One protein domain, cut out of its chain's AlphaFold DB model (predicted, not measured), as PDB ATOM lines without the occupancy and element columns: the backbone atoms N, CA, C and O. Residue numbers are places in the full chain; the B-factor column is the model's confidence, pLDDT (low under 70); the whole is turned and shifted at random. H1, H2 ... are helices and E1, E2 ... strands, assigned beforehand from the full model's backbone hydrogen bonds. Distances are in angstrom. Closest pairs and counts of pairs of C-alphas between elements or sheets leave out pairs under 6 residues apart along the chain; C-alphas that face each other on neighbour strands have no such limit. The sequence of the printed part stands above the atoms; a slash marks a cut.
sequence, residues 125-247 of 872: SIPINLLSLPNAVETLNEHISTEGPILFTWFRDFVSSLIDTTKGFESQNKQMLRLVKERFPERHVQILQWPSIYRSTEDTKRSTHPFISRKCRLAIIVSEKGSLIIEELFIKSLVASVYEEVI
ATOM      1  N   SER A 125     208.512 149.982 174.732       89.31
ATOM      2  CA  SER A 125     208.204 151.239 174.054       89.31
ATOM      3  C   SER A 125     207.932 151.033 172.568       89.31
ATOM      4  O   SER A 125     208.660 150.323 171.864       89.31
ATOM      5  N   ILE A 126     206.846 151.642 172.097       88.31
ATOM      6  CA  ILE A 126     206.267 151.413 170.780       88.31
ATOM      7  C   ILE A 126     205.950 152.758 170.120       88.31
ATOM      8  O   ILE A 126     205.132 153.525 170.635       88.31
ATOM      9  N   PRO A 127     206.527 153.037 168.943       87.31
ATOM     10  CA  PRO A 127     206.163 154.193 168.146       87.31
ATOM     11  C   PRO A 127     204.666 154.203 167.825       87.31
ATOM     12  O   PRO A 127     204.087 153.221 167.350       87.31
ATOM     13  N   ILE A 128     204.011 155.333 168.079       86.19
ATOM     14  CA  ILE A 128     202.551 155.447 167.979       86.19
ATOM     15  C   ILE A 128     202.023 155.253 166.547       86.19
ATOM     16  O   ILE A 128     200.864 154.885 166.352       86.19
ATOM     17  N   ASN A 129     202.867 155.461 165.533       79.69
ATOM     18  CA  ASN A 129     202.550 155.199 164.127       79.69
ATOM     19  C   ASN A 129     202.296 153.708 163.850       79.69
ATOM     20  O   ASN A 129     201.550 153.398 162.920       79.69
ATOM     21  N   LEU A 130     202.811 152.785 164.673       83.31
ATOM     22  CA  LEU A 130     202.523 151.353 164.533       83.31
ATOM     23  C   LEU A 130     201.045 151.017 164.789       83.31
ATOM     24  O   LEU A 130     200.569 149.984 164.324       83.31
ATOM     25  N   LEU A 131     200.274 151.915 165.415       82.62
ATOM     26  CA  LEU A 131     198.816 151.773 165.540       82.62
ATOM     27  C   LEU A 131     198.073 151.855 164.197       82.62
ATOM     28  O   LEU A 131     196.902 151.475 164.125       82.62
ATOM     29  N   SER A 132     198.731 152.342 163.141       77.00
ATOM     30  CA  SER A 132     198.185 152.331 161.780       77.00
ATOM     31  C   SER A 132     198.241 150.948 161.119       77.00
ATOM     32  O   SER A 132     197.519 150.713 160.148       77.00
ATOM     33  N   LEU A 133     199.052 150.020 161.642       78.56
ATOM     34  CA  LEU A 133     199.227 148.701 161.045       78.56
ATOM     35  C   LEU A 133     198.006 147.789 161.293       78.56
ATOM     36  O   LEU A 133     197.441 147.774 162.394       78.56
ATOM     37  N   PRO A 134     197.606 146.974 160.298       71.75
ATOM     38  CA  PRO A 134     196.573 145.955 160.466       71.75
ATOM     39  C   PRO A 134     196.882 145.009 161.636       71.75
ATOM     40  O   PRO A 134     197.991 144.496 161.742       71.75
ATOM     41  N   ASN A 135     195.890 144.742 162.488       80.31
ATOM     42  CA  ASN A 135     195.980 143.847 163.658       80.31
ATOM     43  C   ASN A 135     196.979 144.269 164.761       80.31
ATOM     44  O   ASN A 135     197.171 143.515 165.720       80.31
ATOM     45  N   ALA A 136     197.581 145.464 164.685       83.25
ATOM     46  CA  ALA A 136     198.479 145.957 165.732       83.25
ATOM     47  C   ALA A 136     197.766 146.028 167.087       83.25
ATOM     48  O   ALA A 136     198.257 145.507 168.076       83.25
ATOM     49  N   VAL A 137     196.555 146.587 167.120       86.38
ATOM     50  CA  VAL A 137     195.767 146.736 168.355       86.38
ATOM     51  C   VAL A 137     195.445 145.390 169.012       86.38
ATOM     52  O   VAL A 137     195.481 145.295 170.233       86.38
ATOM     53  N   GLU A 138     195.149 144.348 168.229       85.62
ATOM     54  CA  GLU A 138     194.871 143.002 168.754       85.62
ATOM     55  C   GLU A 138     196.123 142.413 169.419       85.62
ATOM     56  O   GLU A 138     196.084 142.043 170.590       85.62
ATOM     57  N   THR A 139     197.256 142.455 168.711       86.62
ATOM     58  CA  THR A 139     198.560 141.965 169.194       86.62
ATOM     59  C   THR A 139     199.020 142.716 170.448       86.62
ATOM     60  O   THR A 139     199.504 142.127 171.409       86.62
ATOM     61  N   LEU A 140     198.842 144.037 170.465       88.94
ATOM     62  CA  LEU A 140     199.220 144.883 171.595       88.94
ATOM     63  C   LEU A 140     198.299 144.670 172.797       88.94
ATOM     64  O   LEU A 140     198.766 144.706 173.928       88.94
ATOM     65  N   ASN A 141     197.007 144.409 172.577       88.06
ATOM     66  CA  ASN A 141     196.103 144.037 173.662       88.06
ATOM     67  C   ASN A 141     196.487 142.696 174.288       88.06
ATOM     68  O   ASN A 141     196.429 142.594 175.510       88.06
ATOM     69  N   GLU A 142     196.881 141.711 173.480       86.62
ATOM     70  CA  GLU A 142     197.392 140.430 173.975       86.62
ATOM     71  C   GLU A 142     198.655 140.640 174.818       86.62
ATOM     72  O   GLU A 142     198.696 140.184 175.960       86.62
ATOM     73  N   HIS A 143     199.622 141.421 174.323       86.31
ATOM     74  CA  HIS A 143     200.830 141.781 175.076       86.31
ATOM     75  C   HIS A 143     200.498 142.491 176.395       86.31
ATOM     76  O   HIS A 143     201.007 142.106 177.441       86.31
ATOM     77  N   ILE A 144     199.582 143.467 176.389       86.81
ATOM     78  CA  ILE A 144     199.174 144.182 177.611       86.81
ATOM     79  C   ILE A 144     198.621 143.230 178.676       86.81
ATOM     80  O   ILE A 144     198.869 143.424 179.868       86.81
ATOM     81  N   SER A 145     197.883 142.202 178.257       84.44
ATOM     82  CA  SER A 145     197.296 141.219 179.169       84.44
ATOM     83  C   SER A 145     198.269 140.127 179.624       84.44
ATOM     84  O   SER A 145     198.035 139.532 180.675       84.44
ATOM     85  N   THR A 146     199.321 139.843 178.855       80.50
ATOM     86  CA  THR A 146     200.246 138.719 179.101       80.50
ATOM     87  C   THR A 146     201.592 139.170 179.662       80.50
ATOM     88  O   THR A 146     202.051 138.621 180.660       80.50
ATOM     89  N   GLU A 147     202.172 140.209 179.069       79.38
ATOM     90  CA  GLU A 147     203.527 140.707 179.324       79.38
ATOM     91  C   GLU A 147     203.537 142.043 180.085       79.38
ATOM     92  O   GLU A 147     204.545 142.410 180.679       79.38
ATOM     93  N   GLY A 148     202.416 142.771 180.125       85.81
ATOM     94  CA  GLY A 148     202.253 143.973 180.947       85.81
ATOM     95  C   GLY A 148     202.195 145.295 180.167       85.81
ATOM     96  O   GLY A 148     201.966 145.321 178.961       85.81
ATOM     97  N   PRO A 149     202.295 146.440 180.862       90.50
ATOM     98  CA  PRO A 149     201.963 147.742 180.293       90.50
ATOM     99  C   PRO A 149     202.964 148.213 179.225       90.50
ATOM    100  O   PRO A 149     204.153 147.911 179.284       90.50
ATOM    101  N   ILE A 150     202.471 149.024 178.287       92.00
ATOM    102  CA  ILE A 150     203.217 149.521 177.120       92.00
ATOM    103  C   ILE A 150     203.352 151.045 177.184       92.00
ATOM    104  O   ILE A 150     202.416 151.747 177.582       92.00
ATOM    105  N   LEU A 151     204.503 151.556 176.742       94.25
ATOM    106  CA  LEU A 151     204.733 152.970 176.466       94.25
ATOM    107  C   LEU A 151     204.558 153.252 174.970       94.25
ATOM    108  O   LEU A 151     205.286 152.713 174.148       94.25
ATOM    109  N   PHE A 152     203.640 154.135 174.595       92.75
ATOM    110  CA  PHE A 152     203.582 154.679 173.243       92.75
ATOM    111  C   PHE A 152     204.359 155.983 173.160       92.75
ATOM    112  O   PHE A 152     204.084 156.903 173.931       92.75
ATOM    113  N   THR A 153     205.273 156.089 172.200       91.62
ATOM    114  CA  THR A 153     206.078 157.293 171.955       91.62
ATOM    115  C   THR A 153     205.692 157.952 170.637       91.62
ATOM    116  O   THR A 153     205.422 157.293 169.629       91.62
ATOM    117  N   TRP A 154     205.640 159.283 170.637       88.62
ATOM    118  CA  TRP A 154     205.431 160.077 169.434       88.62
ATOM    119  C   TRP A 154     206.596 161.039 169.229       88.62
ATOM    120  O   TRP A 154     206.701 162.066 169.897       88.62
ATOM    121  N   PHE A 155     207.467 160.696 168.287       85.12
ATOM    122  CA  PHE A 155     208.671 161.453 167.983       85.12
ATOM    123  C   PHE A 155     208.430 162.588 166.979       85.12
ATOM    124  O   PHE A 155     207.520 162.525 166.148       85.12
ATOM    125  N   ARG A 156     209.235 163.654 167.072       74.62
ATOM    126  CA  ARG A 156     209.003 164.935 166.383       74.62
ATOM    127  C   ARG A 156     209.026 164.844 164.863       74.62
ATOM    128  O   ARG A 156     208.250 165.573 164.237       74.62
ATOM    129  N   ASP A 157     209.874 163.982 164.322       68.75
ATOM    130  CA  ASP A 157     210.132 163.891 162.880       68.75
ATOM    131  C   ASP A 157     209.210 162.881 162.183       68.75
ATOM    132  O   ASP A 157     209.151 162.813 160.958       68.75
ATOM    133  N   PHE A 158     208.398 162.154 162.956       67.19
ATOM    134  CA  PHE A 158     207.384 161.263 162.413       67.19
ATOM    135  C   PHE A 158     206.071 162.013 162.181       67.19
ATOM    136  O   PHE A 158     205.272 162.255 163.097       67.19
ATOM    137  N   VAL A 159     205.816 162.338 160.912       57.50
ATOM    138  CA  VAL A 159     204.504 162.795 160.448       57.50
ATOM    139  C   VAL A 159     203.567 161.592 160.400       57.50
ATOM    140  O   VAL A 159     203.653 160.736 159.523       57.50
ATOM    141  N   SER A 160     202.665 161.510 161.373       57.38
ATOM    142  CA  SER A 160     201.620 160.492 161.374       57.38
ATOM    143  C   SER A 160     200.484 160.921 160.448       57.38
ATOM    144  O   SER A 160     199.903 161.987 160.652       57.38
ATOM    145  N   SER A 161     200.097 160.071 159.489       60.53
ATOM    146  CA  SER A 161     198.888 160.277 158.669       60.53
ATOM    147  C   SER A 161     197.597 160.348 159.500       60.53
ATOM    148  O   SER A 161     196.543 160.721 158.993       60.53
ATOM    149  N   LEU A 162     197.673 159.994 160.789       61.16
ATOM    150  CA  LEU A 162     196.571 160.011 161.748       61.16
ATOM    151  C   LEU A 162     196.339 161.401 162.375       61.16
ATOM    152  O   LEU A 162     195.403 161.560 163.163       61.16
ATOM    153  N   ILE A 163     197.187 162.393 162.068       64.31
ATOM    154  CA  ILE A 163     197.173 163.722 162.691       64.31
ATOM    155  C   ILE A 163     197.032 164.801 161.625       64.31
ATOM    156  O   ILE A 163     197.674 164.761 160.581       64.31
ATOM    157  N   ASP A 164     196.220 165.806 161.933       63.03
ATOM    158  CA  ASP A 164     196.141 167.019 161.133       63.03
ATOM    159  C   ASP A 164     197.312 167.952 161.490       63.03
ATOM    160  O   ASP A 164     197.366 168.543 162.577       63.03
ATOM    161  N   THR A 165     198.279 168.063 160.580       63.94
ATOM    162  CA  THR A 165     199.499 168.861 160.770       63.94
ATOM    163  C   THR A 165     199.244 170.368 160.770       63.94
ATOM    164  O   THR A 165     200.128 171.117 161.178       63.94
ATOM    165  N   THR A 166     198.047 170.822 160.376       61.25
ATOM    166  CA  THR A 166     197.678 172.252 160.363       61.25
ATOM    167  C   THR A 166     197.275 172.790 161.740       61.25
ATOM    168  O   THR A 166     197.179 174.001 161.938       61.25
ATOM    169  N   LYS A 167     197.058 171.907 162.723       64.94
ATOM    170  CA  LYS A 167     196.635 172.273 164.083       64.94
ATOM    171  C   LYS A 167     197.823 172.505 165.020       64.94
ATOM    172  O   LYS A 167     198.844 171.834 164.928       64.94
ATOM    173  N   GLY A 168     197.651 173.408 165.991       67.75
ATOM    174  CA  GLY A 168     198.657 173.681 167.026       67.75
ATOM    175  C   GLY A 168     198.975 172.472 167.926       67.75
ATOM    176  O   GLY A 168     198.145 171.580 168.107       67.75
ATOM    177  N   PHE A 169     200.162 172.474 168.538       65.75
ATOM    178  CA  PHE A 169     200.736 171.351 169.302       65.75
ATOM    179  C   PHE A 169     199.808 170.763 170.384       65.75
ATOM    180  O   PHE A 169     199.614 169.552 170.454       65.75
ATOM    181  N   GLU A 170     199.162 171.606 171.195       71.62
ATOM    182  CA  GLU A 170     198.231 171.136 172.237       71.62
ATOM    183  C   GLU A 170     197.011 170.405 171.653       71.62
ATOM    184  O   GLU A 170     196.488 169.464 172.257       71.62
ATOM    185  N   SER A 171     196.566 170.814 170.464       75.50
ATOM    186  CA  SER A 171     195.472 170.170 169.735       75.50
ATOM    187  C   SER A 171     195.900 168.798 169.206       75.50
ATOM    188  O   SER A 171     195.152 167.828 169.334       75.50
ATOM    189  N   GLN A 172     197.140 168.686 168.716       78.06
ATOM    190  CA  GLN A 172     197.715 167.419 168.257       78.06
ATOM    191  C   GLN A 172     197.894 166.416 169.409       78.06
ATOM    192  O   GLN A 172     197.491 165.260 169.279       78.06
ATOM    193  N   ASN A 173     198.387 166.851 170.576       81.25
ATOM    194  CA  ASN A 173     198.515 165.978 171.751       81.25
ATOM    195  C   ASN A 173     197.157 165.435 172.222       81.25
ATOM    196  O   ASN A 173     197.027 164.248 172.532       81.25
ATOM    197  N   LYS A 174     196.117 166.283 172.231       84.69
ATOM    198  CA  LYS A 174     194.743 165.859 172.549       84.69
ATOM    199  C   LYS A 174     194.200 164.868 171.520       84.69
ATOM    200  O   LYS A 174     193.558 163.895 171.912       84.69
ATOM    201  N   GLN A 175     194.466 165.094 170.232       83.81
ATOM    202  CA  GLN A 175     194.074 164.179 169.157       83.81
ATOM    203  C   GLN A 175     194.733 162.806 169.327       83.81
ATOM    204  O   GLN A 175     194.042 161.792 169.241       83.81
ATOM    205  N   MET A 176     196.025 162.762 169.655       84.38
ATOM    206  CA  MET A 176     196.742 161.502 169.855       84.38
ATOM    207  C   MET A 176     196.299 160.749 171.101       84.38
ATOM    208  O   MET A 176     196.053 159.545 171.032       84.38
ATOM    209  N   LEU A 177     196.093 161.447 172.217       88.38
ATOM    210  CA  LEU A 177     195.522 160.817 173.406       88.38
ATOM    211  C   LEU A 177     194.131 160.237 173.123       88.38
ATOM    212  O   LEU A 177     193.816 159.133 173.571       88.38
ATOM    213  N   ARG A 178     193.293 160.976 172.386       89.38
ATOM    214  CA  ARG A 178     191.959 160.518 171.990       89.38
ATOM    215  C   ARG A 178     192.042 159.272 171.112       89.38
ATOM    216  O   ARG A 178     191.354 158.303 171.409       89.38
ATOM    217  N   LEU A 179     192.924 159.267 170.114       88.75
ATOM    218  CA  LEU A 179     193.150 158.113 169.249       88.75
ATOM    219  C   LEU A 179     193.543 156.868 170.056       88.75
ATOM    220  O   LEU A 179     192.950 155.810 169.867       88.75
ATOM    221  N   VAL A 180     194.508 156.978 170.976       90.94
ATOM    222  CA  VAL A 180     194.921 155.832 171.805       90.94
ATOM    223  C   VAL A 180     193.763 155.346 172.680       90.94
ATOM    224  O   VAL A 180     193.521 154.146 172.753       90.94
ATOM    225  N   LYS A 181     192.979 156.253 173.278       93.50
ATOM    226  CA  LYS A 181     191.776 155.877 174.045       93.50
ATOM    227  C   LYS A 181     190.723 155.167 173.193       93.50
ATOM    228  O   LYS A 181     190.130 154.201 173.656       93.50
ATOM    229  N   GLU A 182     190.509 155.615 171.958       91.00
ATOM    230  CA  GLU A 182     189.572 154.987 171.018       91.00
ATOM    231  C   GLU A 182     190.055 153.601 170.564       91.00
ATOM    232  O   GLU A 182     189.242 152.696 170.382       91.00
ATOM    233  N   ARG A 183     191.372 153.404 170.417       90.00
ATOM    234  CA  ARG A 183     191.962 152.101 170.064       90.00
ATOM    235  C   ARG A 183     192.035 151.126 171.240       90.00
ATOM    236  O   ARG A 183     192.029 149.920 171.012       90.00
ATOM    237  N   PHE A 184     192.070 151.627 172.473       93.69
ATOM    238  CA  PHE A 184     192.169 150.824 173.694       93.69
ATOM    239  C   PHE A 184     191.073 151.192 174.717       93.69
ATOM    240  O   PHE A 184     191.395 151.585 175.841       93.69
ATOM    241  N   PRO A 185     189.774 151.052 174.374       91.44
ATOM    242  CA  PRO A 185     188.665 151.546 175.201       91.44
ATOM    243  C   PRO A 185     188.546 150.829 176.553       91.44
ATOM    244  O   PRO A 185     188.117 151.420 177.545       91.44
ATOM    245  N   GLU A 186     188.977 149.565 176.621       91.75
ATOM    246  CA  GLU A 186     188.931 148.766 177.848       91.75
ATOM    247  C   GLU A 186     190.187 148.857 178.716       91.75
ATOM    248  O   GLU A 186     190.229 148.284 179.805       91.75
ATOM    249  N   ARG A 187     191.199 149.613 178.283       92.38
ATOM    250  CA  ARG A 187     192.473 149.759 178.996       92.38
ATOM    251  C   ARG A 187     192.524 151.058 179.795       92.38
ATOM    252  O   ARG A 187     191.756 151.993 179.571       92.38
ATOM    253  N   HIS A 188     193.446 151.125 180.750       92.06
ATOM    254  CA  HIS A 188     193.807 152.380 181.394       92.06
ATOM    255  C   HIS A 188     194.860 153.103 180.546       92.06
ATOM    256  O   HIS A 188     195.931 152.554 180.290       92.06
ATOM    257  N   VAL A 189     194.538 154.325 180.112       94.06
ATOM    258  CA  VAL A 189     195.382 155.165 179.251       94.06
ATOM    259  C   VAL A 189     195.707 156.467 179.973       94.06
ATOM    260  O   VAL A 189     194.793 157.233 180.300       94.06
ATOM    261  N   GLN A 190     196.994 156.752 180.169       92.88
ATOM    262  CA  GLN A 190     197.465 157.988 180.795       92.88
ATOM    263  C   GLN A 190     198.676 158.574 180.063       92.88
ATOM    264  O   GLN A 190     199.457 157.846 179.464       92.88
ATOM    265  N   ILE A 191     198.839 159.896 180.103       90.69
ATOM    266  CA  ILE A 191     200.048 160.557 179.589       90.69
ATOM    267  C   ILE A 191     201.146 160.429 180.646       90.69
ATOM    268  O   ILE A 191     200.885 160.725 181.812       90.69
ATOM    269  N   LEU A 192     202.359 160.045 180.240       90.50
ATOM    270  CA  LEU A 192     203.540 160.138 181.096       90.50
ATOM    271  C   LEU A 192     203.884 161.623 181.289       90.50
ATOM    272  O   LEU A 192     204.264 162.302 180.338       90.50
ATOM    273  N   GLN A 193     203.719 162.139 182.509       83.62
ATOM    274  CA  GLN A 193     203.955 163.550 182.857       83.62
ATOM    275  C   GLN A 193     205.445 163.838 183.098       83.62
ATOM    276  O   GLN A 193     205.822 164.444 184.099       83.62
ATOM    277  N   TRP A 194     206.304 163.371 182.194       84.19
ATOM    278  CA  TRP A 194     207.740 163.602 182.244       84.19
ATOM    279  C   TRP A 194     208.279 163.772 180.818       84.19
ATOM    280  O   TRP A 194     207.885 162.998 179.940       84.19
ATOM    281  N   PRO A 195     209.167 164.750 180.571       79.31
ATOM    282  CA  PRO A 195     209.815 165.632 181.552       79.31
ATOM    283  C   PRO A 195     208.902 166.708 182.166       79.31
ATOM    284  O   PRO A 195     207.990 167.215 181.516       79.31
ATOM    285  N   SER A 196     209.151 167.072 183.428       69.62
ATOM    286  CA  SER A 196     208.387 168.111 184.133       69.62
ATOM    287  C   SER A 196     208.633 169.485 183.500       69.62
ATOM    288  O   SER A 196     209.789 169.869 183.311       69.62
ATOM    289  N   ILE A 197     207.570 170.245 183.220       63.34
ATOM    290  CA  ILE A 197     207.663 171.647 182.783       63.34
ATOM    291  C   ILE A 197     207.629 172.537 184.031       63.34
ATOM    292  O   ILE A 197     206.612 172.568 184.728       63.34
ATOM    293  N   TYR A 198     208.697 173.291 184.292       54.84
ATOM    294  CA  TYR A 198     208.708 174.331 185.323       54.84
ATOM    295  C   TYR A 198     208.645 175.727 184.689       54.84
ATOM    296  O   TYR A 198     209.097 175.973 183.569       54.84
ATOM    297  N   ARG A 199     208.022 176.658 185.415       43.31
ATOM    298  CA  ARG A 199     208.030 178.088 185.089       43.31
ATOM    299  C   ARG A 199     209.186 178.714 185.870       43.31
ATOM    300  O   ARG A 199     209.067 178.810 187.088       43.31
ATOM    301  N   SER A 200     210.280 179.102 185.212       40.94
ATOM    302  CA  SER A 200     211.194 180.072 185.827       40.94
ATOM    303  C   SER A 200     210.574 181.466 185.691       40.94
ATOM    304  O   SER A 200     209.706 181.694 184.842       40.94
ATOM    305  N   THR A 201     210.964 182.395 186.559       37.44
ATOM    306  CA  THR A 201     210.446 183.773 186.578       37.44
ATOM    307  C   THR A 201     210.859 184.602 185.361       37.44
ATOM    308  O   THR A 201     210.289 185.668 185.153       37.44
ATOM    309  N   GLU A 202     211.797 184.113 184.547       42.72
ATOM    310  CA  GLU A 202     212.401 184.872 183.445       42.72
ATOM    311  C   GLU A 202     212.191 184.238 182.061       42.72
ATOM    312  O   GLU A 202     212.472 184.886 181.059       42.72
ATOM    313  N   ASP A 203     211.648 183.016 181.964       41.56
ATOM    314  CA  ASP A 203     211.468 182.346 180.672       41.56
ATOM    315  C   ASP A 203     210.260 181.386 180.692       41.56
ATOM    316  O   ASP A 203     210.153 180.461 181.508       41.56
ATOM    317  N   THR A 204     209.281 181.610 179.812       42.25
ATOM    318  CA  THR A 204     208.028 180.845 179.826       42.25
ATOM    319  C   THR A 204     208.215 179.441 179.230       42.25
ATOM    320  O   THR A 204     208.306 179.302 178.016       42.25
ATOM    321  N   LYS A 205     208.123 178.407 180.090       51.19
ATOM    322  CA  LYS A 205     208.065 176.947 179.805       51.19
ATOM    323  C   LYS A 205     209.422 176.256 179.540       51.19
ATOM    324  O   LYS A 205     209.632 175.721 178.454       51.19
ATOM    325  N   ARG A 206     210.293 176.145 180.553       63.38
ATOM    326  CA  ARG A 206     211.459 175.239 180.489       63.38
ATOM    327  C   ARG A 206     211.102 173.836 180.993       63.38
ATOM    328  O   ARG A 206     210.430 173.665 182.009       63.38
ATOM    329  N   SER A 207     211.521 172.830 180.235       74.75
ATOM    330  CA  SER A 207     211.457 171.415 180.607       74.75
ATOM    331  C   SER A 207     212.704 171.046 181.413       74.75
ATOM    332  O   SER A 207     213.768 171.582 181.135       74.75
ATOM    333  N   THR A 208     212.597 170.125 182.375       79.88
ATOM    334  CA  THR A 208     213.781 169.573 183.078       79.88
ATOM    335  C   THR A 208     214.714 168.776 182.166       79.88
ATOM    336  O   THR A 208     215.883 168.621 182.491       79.88
ATOM    337  N   HIS A 209     214.182 168.243 181.061       89.38
ATOM    338  CA  HIS A 209     214.915 167.459 180.067       89.38
ATOM    339  C   HIS A 209     214.463 167.934 178.670       89.38
ATOM    340  O   HIS A 209     213.604 167.312 178.021       89.38
ATOM    341  N   PRO A 210     214.914 169.132 178.253       86.62
ATOM    342  CA  PRO A 210     214.476 169.780 177.025       86.62
ATOM    343  C   PRO A 210     214.860 168.991 175.772       86.62
ATOM    344  O   PRO A 210     214.087 169.006 174.812       86.62
ATOM    345  N   PHE A 211     215.979 168.261 175.774       89.69
ATOM    346  CA  PHE A 211     216.375 167.432 174.637       89.69
ATOM    347  C   PHE A 211     215.410 166.253 174.468       89.69
ATOM    348  O   PHE A 211     214.860 166.062 173.380       89.69
ATOM    349  N   ILE A 212     215.075 165.555 175.560       90.38
ATOM    350  CA  ILE A 212     214.059 164.486 175.535       90.38
ATOM    351  C   ILE A 212     212.702 165.023 175.058       90.38
ATOM    352  O   ILE A 212     212.068 164.425 174.187       90.38
ATOM    353  N   SER A 213     212.275 166.177 175.583       86.00
ATOM    354  CA  SER A 213     211.006 166.826 175.195       86.00
ATOM    355  C   SER A 213     210.982 167.264 173.727       86.00
ATOM    356  O   SER A 213     209.926 167.302 173.095       86.00
ATOM    357  N   ARG A 214     212.145 167.619 173.172       84.19
ATOM    358  CA  ARG A 214     212.293 168.012 171.771       84.19
ATOM    359  C   ARG A 214     212.193 166.811 170.835       84.19
ATOM    360  O   ARG A 214     211.602 166.954 169.763       84.19
ATOM    361  N   LYS A 215     212.763 165.665 171.223       87.56
ATOM    362  CA  LYS A 215     212.734 164.422 170.439       87.56
ATOM    363  C   LYS A 215     211.369 163.740 170.530       87.56
ATOM    364  O   LYS A 215     210.729 163.524 169.502       87.56
ATOM    365  N   CYS A 216     210.863 163.502 171.741       88.88
ATOM    366  CA  CYS A 216     209.558 162.884 171.976       88.88
ATOM    367  C   CYS A 216     208.504 163.928 172.377       88.88
ATOM    368  O   CYS A 216     208.528 164.480 173.475       88.88
ATOM    369  N   ARG A 217     207.535 164.170 171.486       83.75
ATOM    370  CA  ARG A 217     206.437 165.133 171.686       83.75
ATOM    371  C   ARG A 217     205.412 164.665 172.714       83.75
ATOM    372  O   ARG A 217     204.793 165.494 173.382       83.75
ATOM    373  N   LEU A 218     205.165 163.356 172.766       88.12
ATOM    374  CA  LEU A 218     204.144 162.766 173.623       88.12
ATOM    375  C   LEU A 218     204.475 161.312 173.952       88.12
ATOM    376  O   LEU A 218     204.768 160.516 173.062       88.12
ATOM    377  N   ALA A 219     204.329 160.967 175.227       92.69
ATOM    378  CA  ALA A 219     204.478 159.618 175.744       92.69
ATOM    379  C   ALA A 219     203.179 159.188 176.453       92.69
ATOM    380  O   ALA A 219     202.686 159.890 177.340       92.69
ATOM    381  N   ILE A 220     202.586 158.064 176.045       94.12
ATOM    382  CA  ILE A 220     201.298 157.569 176.560       94.12
ATOM    383  C   ILE A 220     201.478 156.155 177.103       94.12
ATOM    384  O   ILE A 220     201.872 155.251 176.379       94.12
ATOM    385  N   ILE A 221     201.123 155.944 178.363       94.44
ATOM    386  CA  ILE A 221     201.121 154.632 179.003       94.44
ATOM    387  C   ILE A 221     199.758 153.979 178.786       94.44
ATOM    388  O   ILE A 221     198.719 154.587 179.073       94.44
ATOM    389  N   VAL A 222     199.764 152.728 178.326       94.06
ATOM    390  CA  VAL A 222     198.569 151.886 178.205       94.06
ATOM    391  C   VAL A 222     198.764 150.626 179.041       94.06
ATOM    392  O   VAL A 222     199.772 149.934 178.924       94.06
ATOM    393  N   SER A 223     197.803 150.338 179.915       91.38
ATOM    394  CA  SER A 223     197.902 149.264 180.911       91.38
ATOM    395  C   SER A 223     196.547 148.623 181.212       91.38
ATOM    396  O   SER A 223     195.494 149.175 180.876       91.38
ATOM    397  N   GLU A 224     196.551 147.469 181.883       89.75
ATOM    398  CA  GLU A 224     195.324 146.889 182.434       89.75
ATOM    399  C   GLU A 224     194.713 147.807 183.499       89.75
ATOM    400  O   GLU A 224     195.430 148.416 184.305       89.75
ATOM    401  N   LYS A 225     193.376 147.891 183.541       84.69
ATOM    402  CA  LYS A 225     192.669 148.694 184.550       84.69
ATOM    403  C   LYS A 225     193.069 148.229 185.955       84.69
ATOM    404  O   LYS A 225     192.856 147.084 186.337       84.69
ATOM    405  N   GLY A 226     193.629 149.148 186.742       76.12
ATOM    406  CA  GLY A 226     194.086 148.863 188.101       76.12
ATOM    407  C   GLY A 226     195.490 148.257 188.200       76.12
ATOM    408  O   GLY A 226     195.840 147.820 189.297       76.12
ATOM    409  N   SER A 227     196.284 148.245 187.126       77.06
ATOM    410  CA  SER A 227     197.722 147.937 187.192       77.06
ATOM    411  C   SER A 227     198.480 148.951 188.049       77.06
ATOM    412  O   SER A 227     198.109 150.124 188.098       77.06
ATOM    413  N   LEU A 228     199.557 148.509 188.703       75.56
ATOM    414  CA  LEU A 228     200.521 149.416 189.322       75.56
ATOM    415  C   LEU A 228     201.416 150.002 188.227       75.56
ATOM    416  O   LEU A 228     202.037 149.252 187.477       75.56
ATOM    417  N   ILE A 229     201.484 151.329 188.143       80.88
ATOM    418  CA  ILE A 229     202.352 152.030 187.195       80.88
ATOM    419  C   ILE A 229     203.509 152.649 187.971       80.88
ATOM    420  O   ILE A 229     203.306 153.539 188.792       80.88
ATOM    421  N   ILE A 230     204.719 152.167 187.696       82.81
ATOM    422  CA  ILE A 230     205.961 152.710 188.246       82.81
ATOM    423  C   ILE A 230     206.547 153.646 187.189       82.81
ATOM    424  O   ILE A 230     207.242 153.192 186.284       82.81
ATOM    425  N   GLU A 231     206.232 154.941 187.273       84.06
ATOM    426  CA  GLU A 231     206.620 155.938 186.257       84.06
ATOM    427  C   GLU A 231     208.120 155.930 185.936       84.06
ATOM    428  O   GLU A 231     208.483 156.092 184.776       84.06
ATOM    429  N   GLU A 232     208.984 155.662 186.919       84.38
ATOM    430  CA  GLU A 232     210.437 155.586 186.720       84.38
ATOM    431  C   GLU A 232     210.830 154.575 185.634       84.38
ATOM    432  O   GLU A 232     211.679 154.884 184.803       84.38
ATOM    433  N   LEU A 233     210.175 153.408 185.570       86.12
ATOM    434  CA  LEU A 233     210.454 152.401 184.539       86.12
ATOM    435  C   LEU A 233     210.053 152.888 183.139       86.12
ATOM    436  O   LEU A 233     210.741 152.608 182.157       86.12
ATOM    437  N   PHE A 234     208.965 153.656 183.044       89.19
ATOM    438  CA  PHE A 234     208.530 154.274 181.790       89.19
ATOM    439  C   PHE A 234     209.435 155.434 181.378       89.19
ATOM    440  O   PHE A 234     209.665 155.608 180.187       89.19
ATOM    441  N   ILE A 235     209.994 156.180 182.335       89.75
ATOM    442  CA  ILE A 235     211.038 157.175 182.066       89.75
ATOM    443  C   ILE A 235     212.271 156.482 181.476       89.75
ATOM    444  O   ILE A 235     212.761 156.936 180.446       89.75
ATOM    445  N   LYS A 236     212.723 155.351 182.047       87.12
ATOM    446  CA  LYS A 236     213.859 154.604 181.471       87.12
ATOM    447  C   LYS A 236     213.566 154.128 180.047       87.12
ATOM    448  O   LYS A 236     214.372 154.312 179.143       87.12
ATOM    449  N   SER A 237     212.375 153.570 179.840       90.06
ATOM    450  CA  SER A 237     211.927 153.108 178.523       90.06
ATOM    451  C   SER A 237     211.825 154.252 177.500       90.06
ATOM    452  O   SER A 237     212.227 154.097 176.344       90.06
ATOM    453  N   LEU A 238     211.357 155.431 177.926       92.69
ATOM    454  CA  LEU A 238     211.317 156.631 177.092       92.69
ATOM    455  C   LEU A 238     212.726 157.078 176.691       92.69
ATOM    456  O   LEU A 238     212.965 157.290 175.505       92.69
ATOM    457  N   VAL A 239     213.648 157.195 177.652       91.75
ATOM    458  CA  VAL A 239     215.038 157.607 177.397       91.75
ATOM    459  C   VAL A 239     215.729 156.622 176.456       91.75
ATOM    460  O   VAL A 239     216.271 157.052 175.443       91.75
ATOM    461  N   ALA A 240     215.611 155.313 176.699       90.06
ATOM    462  CA  ALA A 240     216.155 154.286 175.806       90.06
ATOM    463  C   ALA A 240     215.595 154.393 174.376       90.06
ATOM    464  O   ALA A 240     216.322 154.228 173.402       90.06
ATOM    465  N   SER A 241     214.312 154.737 174.229       90.62
ATOM    466  CA  SER A 241     213.710 154.934 172.903       90.62
ATOM    467  C   SER A 241     214.209 156.199 172.208       90.62
ATOM    468  O   SER A 241     214.352 156.210 170.990       90.62
ATOM    469  N   VAL A 242     214.464 157.269 172.968       92.06
ATOM    470  CA  VAL A 242     215.103 158.478 172.429       92.06
ATOM    471  C   VAL A 242     216.543 158.173 172.019       92.06
ATOM    472  O   VAL A 242     216.974 158.643 170.975       92.06
ATOM    473  N   TYR A 243     217.274 157.365 172.791       93.19
ATOM    474  CA  TYR A 243     218.638 156.956 172.453       93.19
ATOM    475  C   TYR A 243     218.695 156.227 171.116       93.19
ATOM    476  O   TYR A 243     219.518 156.582 170.280       93.19
ATOM    477  N   GLU A 244     217.798 155.268 170.882       89.56
ATOM    478  CA  GLU A 244     217.706 154.582 169.589       89.56
ATOM    479  C   GLU A 244     217.442 155.556 168.433       89.56
ATOM    480  O   GLU A 244     218.128 155.493 167.417       89.56
ATOM    481  N   GLU A 245     216.495 156.486 168.598       88.00
ATOM    482  CA  GLU A 245     216.194 157.493 167.571       88.00
ATOM    483  C   GLU A 245     217.399 158.411 167.301       88.00
ATOM    484  O   GLU A 245     217.657 158.793 166.158       88.00
ATOM    485  N   VAL A 246     218.130 158.794 168.349       90.31
ATOM    486  CA  VAL A 246     219.333 159.624 168.231       90.31
ATOM    487  C   VAL A 246     220.430 158.863 167.497       90.31
ATOM    488  O   VAL A 246     220.958 159.393 166.527       90.31
ATOM    489  N   ILE A 247     220.707 157.618 167.887       90.69
ATOM    490  CA  ILE A 247     221.714 156.761 167.245       90.69
ATOM    491  C   ILE A 247     221.409 156.576 165.756       90.69
ATOM    492  O   ILE A 247     222.296 156.748 164.921       90.69
TER     493      ILE A 247
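AT A GLANCE: This is residues 125 to 247 of the 872 residues of the protein "CSD domain-containing protein" of Euryarchaeota archaeon (UniProt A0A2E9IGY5). A twisted sheet of four strands stands between helices: H3 covers one face, slanting H5 covers the other, and H2 lies by the end of E4. A loop at residues 197 to 207 reaches out from this body and makes much of its length. The 123 printed residues hold five named helices and four named strands, in the order E1 H1 H2 E2 H3 E3 H4 E4 H5; the sheet's order is E1 E2 E4 E3, mixed, and the class is mixed helices and strands. The whole is compact, with a radius of gyration of the C-alphas of 14.7 A and spans of 47 by 34 by 29 A.

HOW THE PARTS SIT: E1, residues 125 to 127, is an edge strand and the parallel neighbour of E2, residues 150 to 155, with N 126 and O 151 2.8 A apart. H1, residues 128 to 132, and H2, residues 136 to 146, lie between them in the chain: a strand-helix-strand unit, two parallel neighbour strands joined through helices, with a right-handed crossover. H1 is on the sheet at a height of 8.3 A, over none of the strands. H2 is on the sheet too; its Ile 144 and Ser 223 of E4, residues 216 to 223, have C-alphas 6.2 A apart. E2 and E4 are antiparallel, with N 152 and O 220 2.7 A apart. E4 and the edge strand E3, residues 188 to 191, are antiparallel, with N 188 and O 223 2.8 A apart. H3, residues 169 to 183, runs along the strands over E4 and only just over E3, with 3 of its C-alphas, at a height of 8.9 A and 23 degrees to E4 on the local plane. E2, H3 and E3 make a split strand-helix-strand unit, with E4 between the strands, and a right-handed crossover. On the opposite face, H5, residues 231 to 247, is over E2 and E4, slantwise to the strands. H4, residues 210 to 215, only grazes the sheet and only just touches H5, with 3 pairs of C-alphas within 8 A, the closest Lys 215 and Val 242 at 6.7 A. H2, H3, H4 and H5 have every O i to N i+4 pair within hydrogen-bond range; H1 has 0 of 1, but 2 of 2 O i to N i+3 pairs.

IN THESE COORDINATES: E1 begins at C-alpha 125, (208.204, 151.239, 174.054). H2 is 15.3 A long, E2 16.0 A, H3 21.2 A and E4 20.0 A. H5, 24.3 A, ends at C-alpha 247, (221.714, 156.761, 167.245).

THE WHOLE: The C-alphas of Asn 135 and Glu 202, the two farthest apart, are 48.4 A apart. The printed part has no cut. The links E2 to H3 and E3 to H4 are long. The pLDDT is under 70 at residues 157 to 169 and 196 to 206.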